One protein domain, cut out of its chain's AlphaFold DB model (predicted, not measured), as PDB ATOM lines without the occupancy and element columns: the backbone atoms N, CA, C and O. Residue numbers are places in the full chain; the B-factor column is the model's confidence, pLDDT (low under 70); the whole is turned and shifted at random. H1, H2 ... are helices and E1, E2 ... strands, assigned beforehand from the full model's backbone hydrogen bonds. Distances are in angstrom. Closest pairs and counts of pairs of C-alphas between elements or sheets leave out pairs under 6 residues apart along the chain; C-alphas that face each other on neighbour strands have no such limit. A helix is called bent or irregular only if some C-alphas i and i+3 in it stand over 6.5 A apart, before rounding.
ATOM      1  N   GLU A  42     125.957 177.471 175.471       85.81
ATOM      2  CA  GLU A  42     126.628 176.407 176.218       85.81
ATOM      3  C   GLU A  42     126.967 175.226 175.304       85.81
ATOM      4  O   GLU A  42     128.091 174.729 175.318       85.81
ATOM      5  N   ILE A  43     126.032 174.846 174.429       85.56
ATOM      6  CA  ILE A  43     126.244 173.759 173.473       85.56
ATOM      7  C   ILE A  43     127.320 174.127 172.447       85.56
ATOM      8  O   ILE A  43     128.181 173.302 172.153       85.56
ATOM      9  N   ILE A  44     127.327 175.363 171.931       88.88
ATOM     10  CA  ILE A  44     128.404 175.808 171.028       88.88
ATOM     11  C   ILE A  44     129.764 175.718 171.728       88.88
ATOM     12  O   ILE A  44     130.714 175.210 171.142       88.88
ATOM     13  N   GLU A  45     129.871 176.187 172.973       90.12
ATOM     14  CA  GLU A  45     131.132 176.144 173.721       90.12
ATOM     15  C   GLU A  45     131.601 174.705 173.993       90.12
ATOM     16  O   GLU A  45     132.806 174.432 173.957       90.12
ATOM     17  N   LEU A  46     130.667 173.776 174.228       89.38
ATOM     18  CA  LEU A  46     130.951 172.344 174.340       89.38
ATOM     19  C   LEU A  46     131.459 171.761 173.018       89.38
ATOM     20  O   LEU A  46     132.486 171.084 173.026       89.38
ATOM     21  N   LEU A  47     130.801 172.064 171.897       90.81
ATOM     22  CA  LEU A  47     131.230 171.628 170.566       90.81
ATOM     23  C   LEU A  47     132.614 172.185 170.226       90.81
ATOM     24  O   LEU A  47     133.510 171.423 169.884       90.81
ATOM     25  N   ASP A  48     132.836 173.487 170.407       91.56
ATOM     26  CA  ASP A  48     134.136 174.119 170.161       91.56
ATOM     27  C   ASP A  48     135.258 173.480 170.980       91.56
ATOM     28  O   ASP A  48     136.389 173.346 170.507       91.56
ATOM     29  N   ARG A  49     134.971 173.103 172.228       89.06
ATOM     30  CA  ARG A  49     135.928 172.392 173.074       89.06
ATOM     31  C   ARG A  49     136.150 170.965 172.579       89.06
ATOM     32  O   ARG A  49     137.301 170.550 172.541       89.06
ATOM     33  N   GLY A  50     135.089 170.257 172.202       87.88
ATOM     34  CA  GLY A  50     135.143 168.881 171.716       87.88
ATOM     35  C   GLY A  50     135.872 168.731 170.384       87.88
ATOM     36  O   GLY A  50     136.717 167.858 170.258       87.88
ATOM     37  N   PHE A  51     135.644 169.622 169.421       89.31
ATOM     38  CA  PHE A  51     136.364 169.592 168.144       89.31
ATOM     39  C   PHE A  51     137.843 169.983 168.282       89.31
ATOM     40  O   PHE A  51     138.684 169.483 167.543       89.31
ATOM     41  N   LYS A  52     138.194 170.846 169.248       91.12
ATOM     42  CA  LYS A  52     139.601 171.194 169.540       91.12
ATOM     43  C   LYS A  52     140.322 170.136 170.369       91.12
ATOM     44  O   LYS A  52     141.534 169.986 170.250       91.12
ATOM     45  N   ASP A  53     139.597 169.473 171.259       91.06
ATOM     46  CA  ASP A  53     140.109 168.463 172.173       91.06
ATOM     47  C   ASP A  53     139.035 167.381 172.385       91.06
ATOM     48  O   ASP A  53     138.255 167.464 173.342       91.06
ATOM     49  N   PRO A  54     138.984 166.360 171.504       87.62
ATOM     50  CA  PRO A  54     137.952 165.317 171.529       87.62
ATOM     51  C   PRO A  54     137.872 164.542 172.842       87.62
ATOM     52  O   PRO A  54     136.836 163.967 173.163       87.62
ATOM     53  N   ILE A  55     138.945 164.548 173.638       87.44
ATOM     54  CA  ILE A  55     138.989 163.906 174.957       87.44
ATOM     55  C   ILE A  55     138.030 164.604 175.935       87.44
ATOM     56  O   ILE A  55     137.554 163.980 176.878       87.44
ATOM     57  N   LYS A  56     137.715 165.887 175.713       87.62
ATOM     58  CA  LYS A  56     136.841 166.700 176.573       87.62
ATOM     59  C   LYS A  56     135.364 166.652 176.188       87.62
ATOM     60  O   LYS A  56     134.580 167.407 176.766       87.62
ATOM     61  N   LEU A  57     134.995 165.801 175.239       90.62
ATOM     62  CA  LEU A  57     133.618 165.590 174.826       90.62
ATOM     63  C   LEU A  57     133.236 164.137 175.101       90.62
ATOM     64  O   LEU A  57     133.973 163.215 174.759       90.62
ATOM     65  N   ASP A  58     132.082 163.940 175.721       92.81
ATOM     66  CA  ASP A  58     131.403 162.654 175.802       92.81
ATOM     67  C   ASP A  58     130.074 162.793 175.060       92.81
ATOM     68  O   ASP A  58     129.318 163.729 175.331       92.81
ATOM     69  N   VAL A  59     129.821 161.903 174.099       93.69
ATOM     70  CA  VAL A  59     128.589 161.894 173.304       93.69
ATOM     71  C   VAL A  59     127.991 160.506 173.398       93.69
ATOM     72  O   VAL A  59     128.606 159.522 172.980       93.69
ATOM     73  N   LYS A  60     126.789 160.437 173.958       95.31
ATOM     74  CA  LYS A  60     126.056 159.190 174.127       95.31
ATOM     75  C   LYS A  60     124.742 159.223 173.374       95.31
ATOM     76  O   LYS A  60     124.083 160.259 173.340       95.31
ATOM     77  N   ASP A  61     124.350 158.084 172.819       95.88
ATOM     78  CA  ASP A  61     122.993 157.907 172.303       95.88
ATOM     79  C   ASP A  61     121.968 157.785 173.451       95.88
ATOM     80  O   ASP A  61     122.315 157.702 174.636       95.88
ATOM     81  N   GLU A  62     120.683 157.715 173.104       93.50
ATOM     82  CA  GLU A  62     119.587 157.518 174.066       93.50
ATOM     83  C   GLU A  62     119.707 156.222 174.897       93.50
ATOM     84  O   GLU A  62     119.082 156.080 175.951       93.50
ATOM     85  N   ARG A  63     120.517 155.261 174.435       95.06
ATOM     86  CA  ARG A  63     120.769 153.969 175.084       95.06
ATOM     87  C   ARG A  63     122.020 154.002 175.970       95.06
ATOM     88  O   ARG A  63     122.287 153.017 176.659       95.06
ATOM     89  N   GLY A  64     122.764 155.110 175.978       93.56
ATOM     90  CA  GLY A  64     123.992 155.309 176.745       93.56
ATOM     91  C   GLY A  64     125.273 154.800 176.071       93.56
ATOM     92  O   GLY A  64     126.324 154.800 176.725       93.56
ATOM     93  N   ASN A  65     125.209 154.366 174.807       95.56
ATOM     94  CA  ASN A  65     126.376 153.925 174.038       95.56
ATOM     95  C   ASN A  65     127.242 155.130 173.662       95.56
ATOM     96  O   ASN A  65     126.704 156.177 173.323       95.56
ATOM     97  N   ASP A  66     128.568 154.974 173.710       95.19
ATOM     98  CA  ASP A  66     129.497 155.993 173.207       95.19
ATOM     99  C   ASP A  66     129.413 156.040 171.674       95.19
ATOM    100  O   ASP A  66     129.698 155.046 171.005       95.19
ATOM    101  N   VAL A  67     128.988 157.187 171.145       96.19
ATOM    102  CA  VAL A  67     128.851 157.471 169.705       96.19
ATOM    103  C   VAL A  67     129.697 158.678 169.296       96.19
ATOM    104  O   VAL A  67     129.484 159.277 168.246       96.19
ATOM    105  N   LYS A  68     130.667 159.067 170.131       94.50
ATOM    106  CA  LYS A  68     131.480 160.270 169.938       94.50
ATOM    107  C   LYS A  68     132.219 160.301 168.610       94.50
ATOM    108  O   LYS A  68     132.225 161.338 167.962       94.50
ATOM    109  N   GLU A  69     132.865 159.203 168.235       94.12
ATOM    110  CA  GLU A  69     133.653 159.137 167.001       94.12
ATOM    111  C   GLU A  69     132.754 159.325 165.773       94.12
ATOM    112  O   GLU A  69     132.984 160.237 164.985       94.12
ATOM    113  N   GLU A  70     131.653 158.570 165.698       95.38
ATOM    114  CA  GLU A  70     130.649 158.694 164.632       95.38
ATOM    115  C   GLU A  70     130.049 160.105 164.572       95.38
ATOM    116  O   GLU A  70     129.907 160.685 163.493       95.38
ATOM    117  N   PHE A  71     129.732 160.690 165.728       95.50
ATOM    118  CA  PHE A  71     129.212 162.048 165.806       95.50
ATOM    119  C   PHE A  71     130.208 163.076 165.257       95.50
ATOM    120  O   PHE A  71     129.821 163.917 164.444       95.50
ATOM    121  N   LEU A  72     131.477 163.018 165.681       94.00
ATOM    122  CA  LEU A  72     132.510 163.960 165.247       94.00
ATOM    123  C   LEU A  72     132.767 163.847 163.743       94.00
ATOM    124  O   LEU A  72     132.744 164.869 163.063       94.00
ATOM    125  N   GLU A  73     132.910 162.631 163.211       95.19
ATOM    126  CA  GLU A  73     133.081 162.402 161.770       95.19
ATOM    127  C   GLU A  73     131.896 162.948 160.962       95.19
ATOM    128  O   GLU A  73     132.067 163.638 159.958       95.19
ATOM    129  N   LYS A  74     130.668 162.691 161.423       95.69
ATOM    130  CA  LYS A  74     129.448 163.142 160.742       95.69
ATOM    131  C   LYS A  74     129.276 164.661 160.754       95.69
ATOM    132  O   LYS A  74     128.561 165.200 159.906       95.69
ATOM    133  N   THR A  75     129.862 165.350 161.732       95.75
ATOM    134  CA  THR A  75     129.621 166.780 161.977       95.75
ATOM    135  C   THR A  75     130.824 167.681 161.714       95.75
ATOM    136  O   THR A  75     130.655 168.902 161.736       95.75
ATOM    137  N   GLU A  76     131.989 167.120 161.383       95.00
ATOM    138  CA  GLU A  76     133.230 167.846 161.087       95.00
ATOM    139  C   GLU A  76     133.044 168.906 159.993       95.00
ATOM    140  O   GLU A  76     133.299 170.084 160.235       95.00
ATOM    141  N   GLU A  77     132.484 168.540 158.835       95.69
ATOM    142  CA  GLU A  77     132.249 169.493 157.738       95.69
ATOM    143  C   GLU A  77     131.331 170.651 158.170       95.69
ATOM    144  O   GLU A  77     131.548 171.812 157.814       95.69
ATOM    145  N   TYR A  78     130.300 170.367 158.969       95.06
ATOM    146  CA  TYR A  78     129.403 171.407 159.477       95.06
ATOM    147  C   TYR A  78     130.102 172.310 160.490       95.06
ATOM    148  O   TYR A  78     129.819 173.508 160.532       95.06
ATOM    149  N   TYR A  79     131.015 171.761 161.290       93.50
ATOM    150  CA  TYR A  79     131.810 172.525 162.240       93.50
ATOM    151  C   TYR A  79     132.770 173.476 161.523       93.50
ATOM    152  O   TYR A  79     132.754 174.679 161.794       93.50
ATOM    153  N   GLU A  80     133.535 172.972 160.554       93.19
ATOM    154  CA  GLU A  80     134.488 173.767 159.771       93.19
ATOM    155  C   GLU A  80     133.811 174.916 159.010       93.19
ATOM    156  O   GLU A  80     134.361 176.013 158.903       93.19
ATOM    157  N   ASN A  81     132.580 174.695 158.540       95.25
ATOM    158  CA  ASN A  81     131.782 175.702 157.841       95.25
ATOM    159  C   ASN A  81     130.988 176.639 158.778       95.25
ATOM    160  O   ASN A  81     130.269 177.522 158.301       95.25
ATOM    161  N   GLY A  82     131.082 176.469 160.103       90.69
ATOM    162  CA  GLY A  82     130.331 177.262 161.084       90.69
ATOM    163  C   GLY A  82     128.816 177.012 161.064       90.69
ATOM    164  O   GLY A  82     128.028 177.832 161.542       90.69
ATOM    165  N   GLU A  83     128.376 175.879 160.522       93.25
ATOM    166  CA  GLU A  83     126.978 175.475 160.386       93.25
ATOM    167  C   GLU A  83     126.441 174.793 161.661       93.25
ATOM    168  O   GLU A  83     125.749 173.776 161.601       93.25
ATOM    169  N   TYR A  84     126.690 175.387 162.836       90.19
ATOM    170  CA  TYR A  84     126.319 174.838 164.154       90.19
ATOM    171  C   TYR A  84     124.854 174.404 164.260       90.19
ATOM    172  O   TYR A  84     124.523 173.461 164.969       90.19
ATOM    173  N   ARG A  85     123.952 175.055 163.523       89.38
ATOM    174  CA  ARG A  85     122.537 174.684 163.515       89.38
ATOM    175  C   ARG A  85     122.273 173.293 162.937       89.38
ATOM    176  O   ARG A  85     121.350 172.633 163.396       89.38
ATOM    177  N   LYS A  86     123.054 172.851 161.949       93.00
ATOM    178  CA  LYS A  86     122.942 171.487 161.413       93.00
ATOM    179  C   LYS A  86     123.409 170.462 162.443       93.00
ATOM    180  O   LYS A  86     122.749 169.447 162.613       93.00
ATOM    181  N   ILE A  87     124.471 170.781 163.184       93.81
ATOM    182  CA  ILE A  87     124.979 169.950 164.284       93.81
ATOM    183  C   ILE A  87     123.911 169.798 165.378       93.81
ATOM    184  O   ILE A  87     123.618 168.687 165.803       93.81
ATOM    185  N   LEU A  88     123.259 170.896 165.777       91.31
ATOM    186  CA  LEU A  88     122.163 170.864 166.758       91.31
ATOM    187  C   LEU A  88     120.972 170.032 166.292       91.31
ATOM    188  O   LEU A  88     120.388 169.318 167.096       91.31
ATOM    189  N   ASN A  89     120.623 170.102 165.006       92.19
ATOM    190  CA  ASN A  89     119.558 169.261 164.470       92.19
ATOM    191  C   ASN A  89     119.918 167.774 164.583       92.19
ATOM    192  O   ASN A  89     119.044 166.991 164.913       92.19
ATOM    193  N   ILE A  90     121.180 167.392 164.360       93.06
ATOM    194  CA  ILE A  90     121.632 166.000 164.530       93.06
ATOM    195  C   ILE A  90     121.509 165.572 165.994       93.06
ATOM    196  O   ILE A  90     120.959 164.513 166.269       93.06
ATOM    197  N   ILE A  91     121.951 166.416 166.932       91.88
ATOM    198  CA  ILE A  91     121.819 166.159 168.376       91.88
ATOM    199  C   ILE A  91     120.348 165.942 168.761       91.88
ATOM    200  O   ILE A  91     120.036 164.978 169.459       91.88
ATOM    201  N   ASP A  92     119.452 166.808 168.280       91.38
ATOM    202  CA  ASP A  92     118.012 166.726 168.542       91.38
ATOM    203  C   ASP A  92     117.366 165.495 167.868       91.38
ATOM    204  O   ASP A  92     116.537 164.823 168.477       91.38
ATOM    205  N   GLU A  93     117.715 165.195 166.612       92.50
ATOM    206  CA  GLU A  93     117.136 164.092 165.827       92.50
ATOM    207  C   GLU A  93     117.578 162.717 166.341       92.50
ATOM    208  O   GLU A  93     116.776 161.780 166.362       92.50
ATOM    209  N   GLU A  94     118.830 162.598 166.779       92.56
ATOM    210  CA  GLU A  94     119.410 161.353 167.294       92.56
ATOM    211  C   GLU A  94     119.300 161.220 168.818       92.56
ATOM    212  O   GLU A  94     119.727 160.213 169.380       92.56
ATOM    213  N   ASN A  95     118.683 162.198 169.492       91.94
ATOM    214  CA  ASN A  95     118.541 162.249 170.950       91.94
ATOM    215  C   ASN A  95     119.887 162.073 171.674       91.94
ATOM    216  O   ASN A  95     119.994 161.327 172.653       91.94
ATOM    217  N   LEU A  96     120.923 162.750 171.177       92.19
ATOM    218  CA  LEU A  96     122.270 162.639 171.724       92.19
ATOM    219  C   LEU A  96     122.388 163.411 173.034       92.19
ATOM    220  O   LEU A  96     121.928 164.545 173.172       92.19
ATOM    221  N   ASN A  97     123.080 162.808 173.992       91.38
ATOM    222  CA  ASN A  97     123.461 163.445 175.237       91.38
ATOM    223  C   ASN A  97     124.943 163.814 175.182       91.38
ATOM    224  O   ASN A  97     125.800 162.935 175.069       91.38
ATOM    225  N   MET A  98     125.233 165.110 175.271       90.12
ATOM    226  CA  MET A  98     126.595 165.628 175.290       90.12
ATOM    227  C   MET A  98     126.965 166.107 176.684       90.12
ATOM    228  O   MET A  98     126.230 166.869 177.312       90.12
ATOM    229  N   SER A  99     128.142 165.711 177.149       89.12
ATOM    230  CA  SER A  99     128.666 166.163 178.431       89.12
ATOM    231  C   SER A  99     130.183 166.316 178.400       89.12
ATOM    232  O   SER A  99     130.860 165.903 177.459       89.12
ATOM    233  N   VAL A 100     130.721 166.955 179.437       83.94
ATOM    234  CA  VAL A 100     132.160 166.949 179.700       83.94
ATOM    235  C   VAL A 100     132.458 165.699 180.533       83.94
ATOM    236  O   VAL A 100     131.764 165.489 181.531       83.94
TER     237      VAL A 100
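Overview. This is residues 42 to 100 of the 103 residues of an uncharacterized protein of Clostridiales bacterium (UniProt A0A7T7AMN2). A helical hairpin, H2 and H3, and a short two-stranded antiparallel ribbon, E1 and E2, make a small body together with H1, which runs crosswise to both hairpin helices and lies close to each of them. The ribbon is near the end of the hairpin away from its turn, with E1 beside the first residues of H2, while the loop of residues 61 to 66 and the turn between H2 and H3 lie toward the two ends of the longest axis. The printed part has 59 residues with three named helices and two named strands, in the order H1, E1, H2, H3, E2, and the class is mostly helix. It is compact, with a radius of gyration of the C-alphas of 10.3 A, and spans 30 by 23 by 21 A, a rounded outline.

Arrangement. The sheet pairs E1, residues 58 to 60, with E2, residues 97 to 99, antiparallel at 165 degrees. C-alphas 59 and 98 face each other at 4.7 A; N 58 and O 99, at 2.9 A, and N 97 and O 60, at 2.8 A, are within hydrogen-bond range. The closest C-alphas of E1 and H2, residues 68 to 80, are those of Val 59 and Lys 68, 4.7 A apart. H2 and H3, residues 84 to 93, form a helical hairpin: they touch, H2 with residues 75 to 79 alone, and run opposite ways at a shallow tilt of 31 degrees. Their closest C-alphas are those of Thr 75 and Ile 87, 6.1 A apart. H1, residues 42 to 52, is close to H2 but not clearly touching, with the C-alphas of Phe 51 and Leu 72 closest at 7.4 A, and about perpendicular to it at 82 degrees. H1 is likewise close to H3 but not clearly touching, Ile 44 and Tyr 84 having the closest C-alphas at 7.2 A, and about perpendicular at 75 degrees. E1 and H3 are apart, and so are H2 and E2. Every O i to N i+4 pair is within hydrogen-bond range in H1 and H3, and 7 of 9 are in H2.

Along the chain. E1 measures 6.6 A from first to last C-alpha and E2 6.7 A; E2 ends with C-alpha 99 at (128.666, 166.163, 178.431). H2 measures 17.2 A and is irregular, with C-alphas 74 and 77 7.6 A apart. H3 measures 14.2 A. H1 measures 15.5 A and begins with C-alpha 42 at (126.628, 176.407, 176.218).

Size, cuts and confidence. The C-alphas farthest apart, those of Arg 63 and Asn 81, are 29.8 A from each other. The printed part has no cut and no long link. The mean pLDDT of the printed part is 92.1, and no printed residue is under 70.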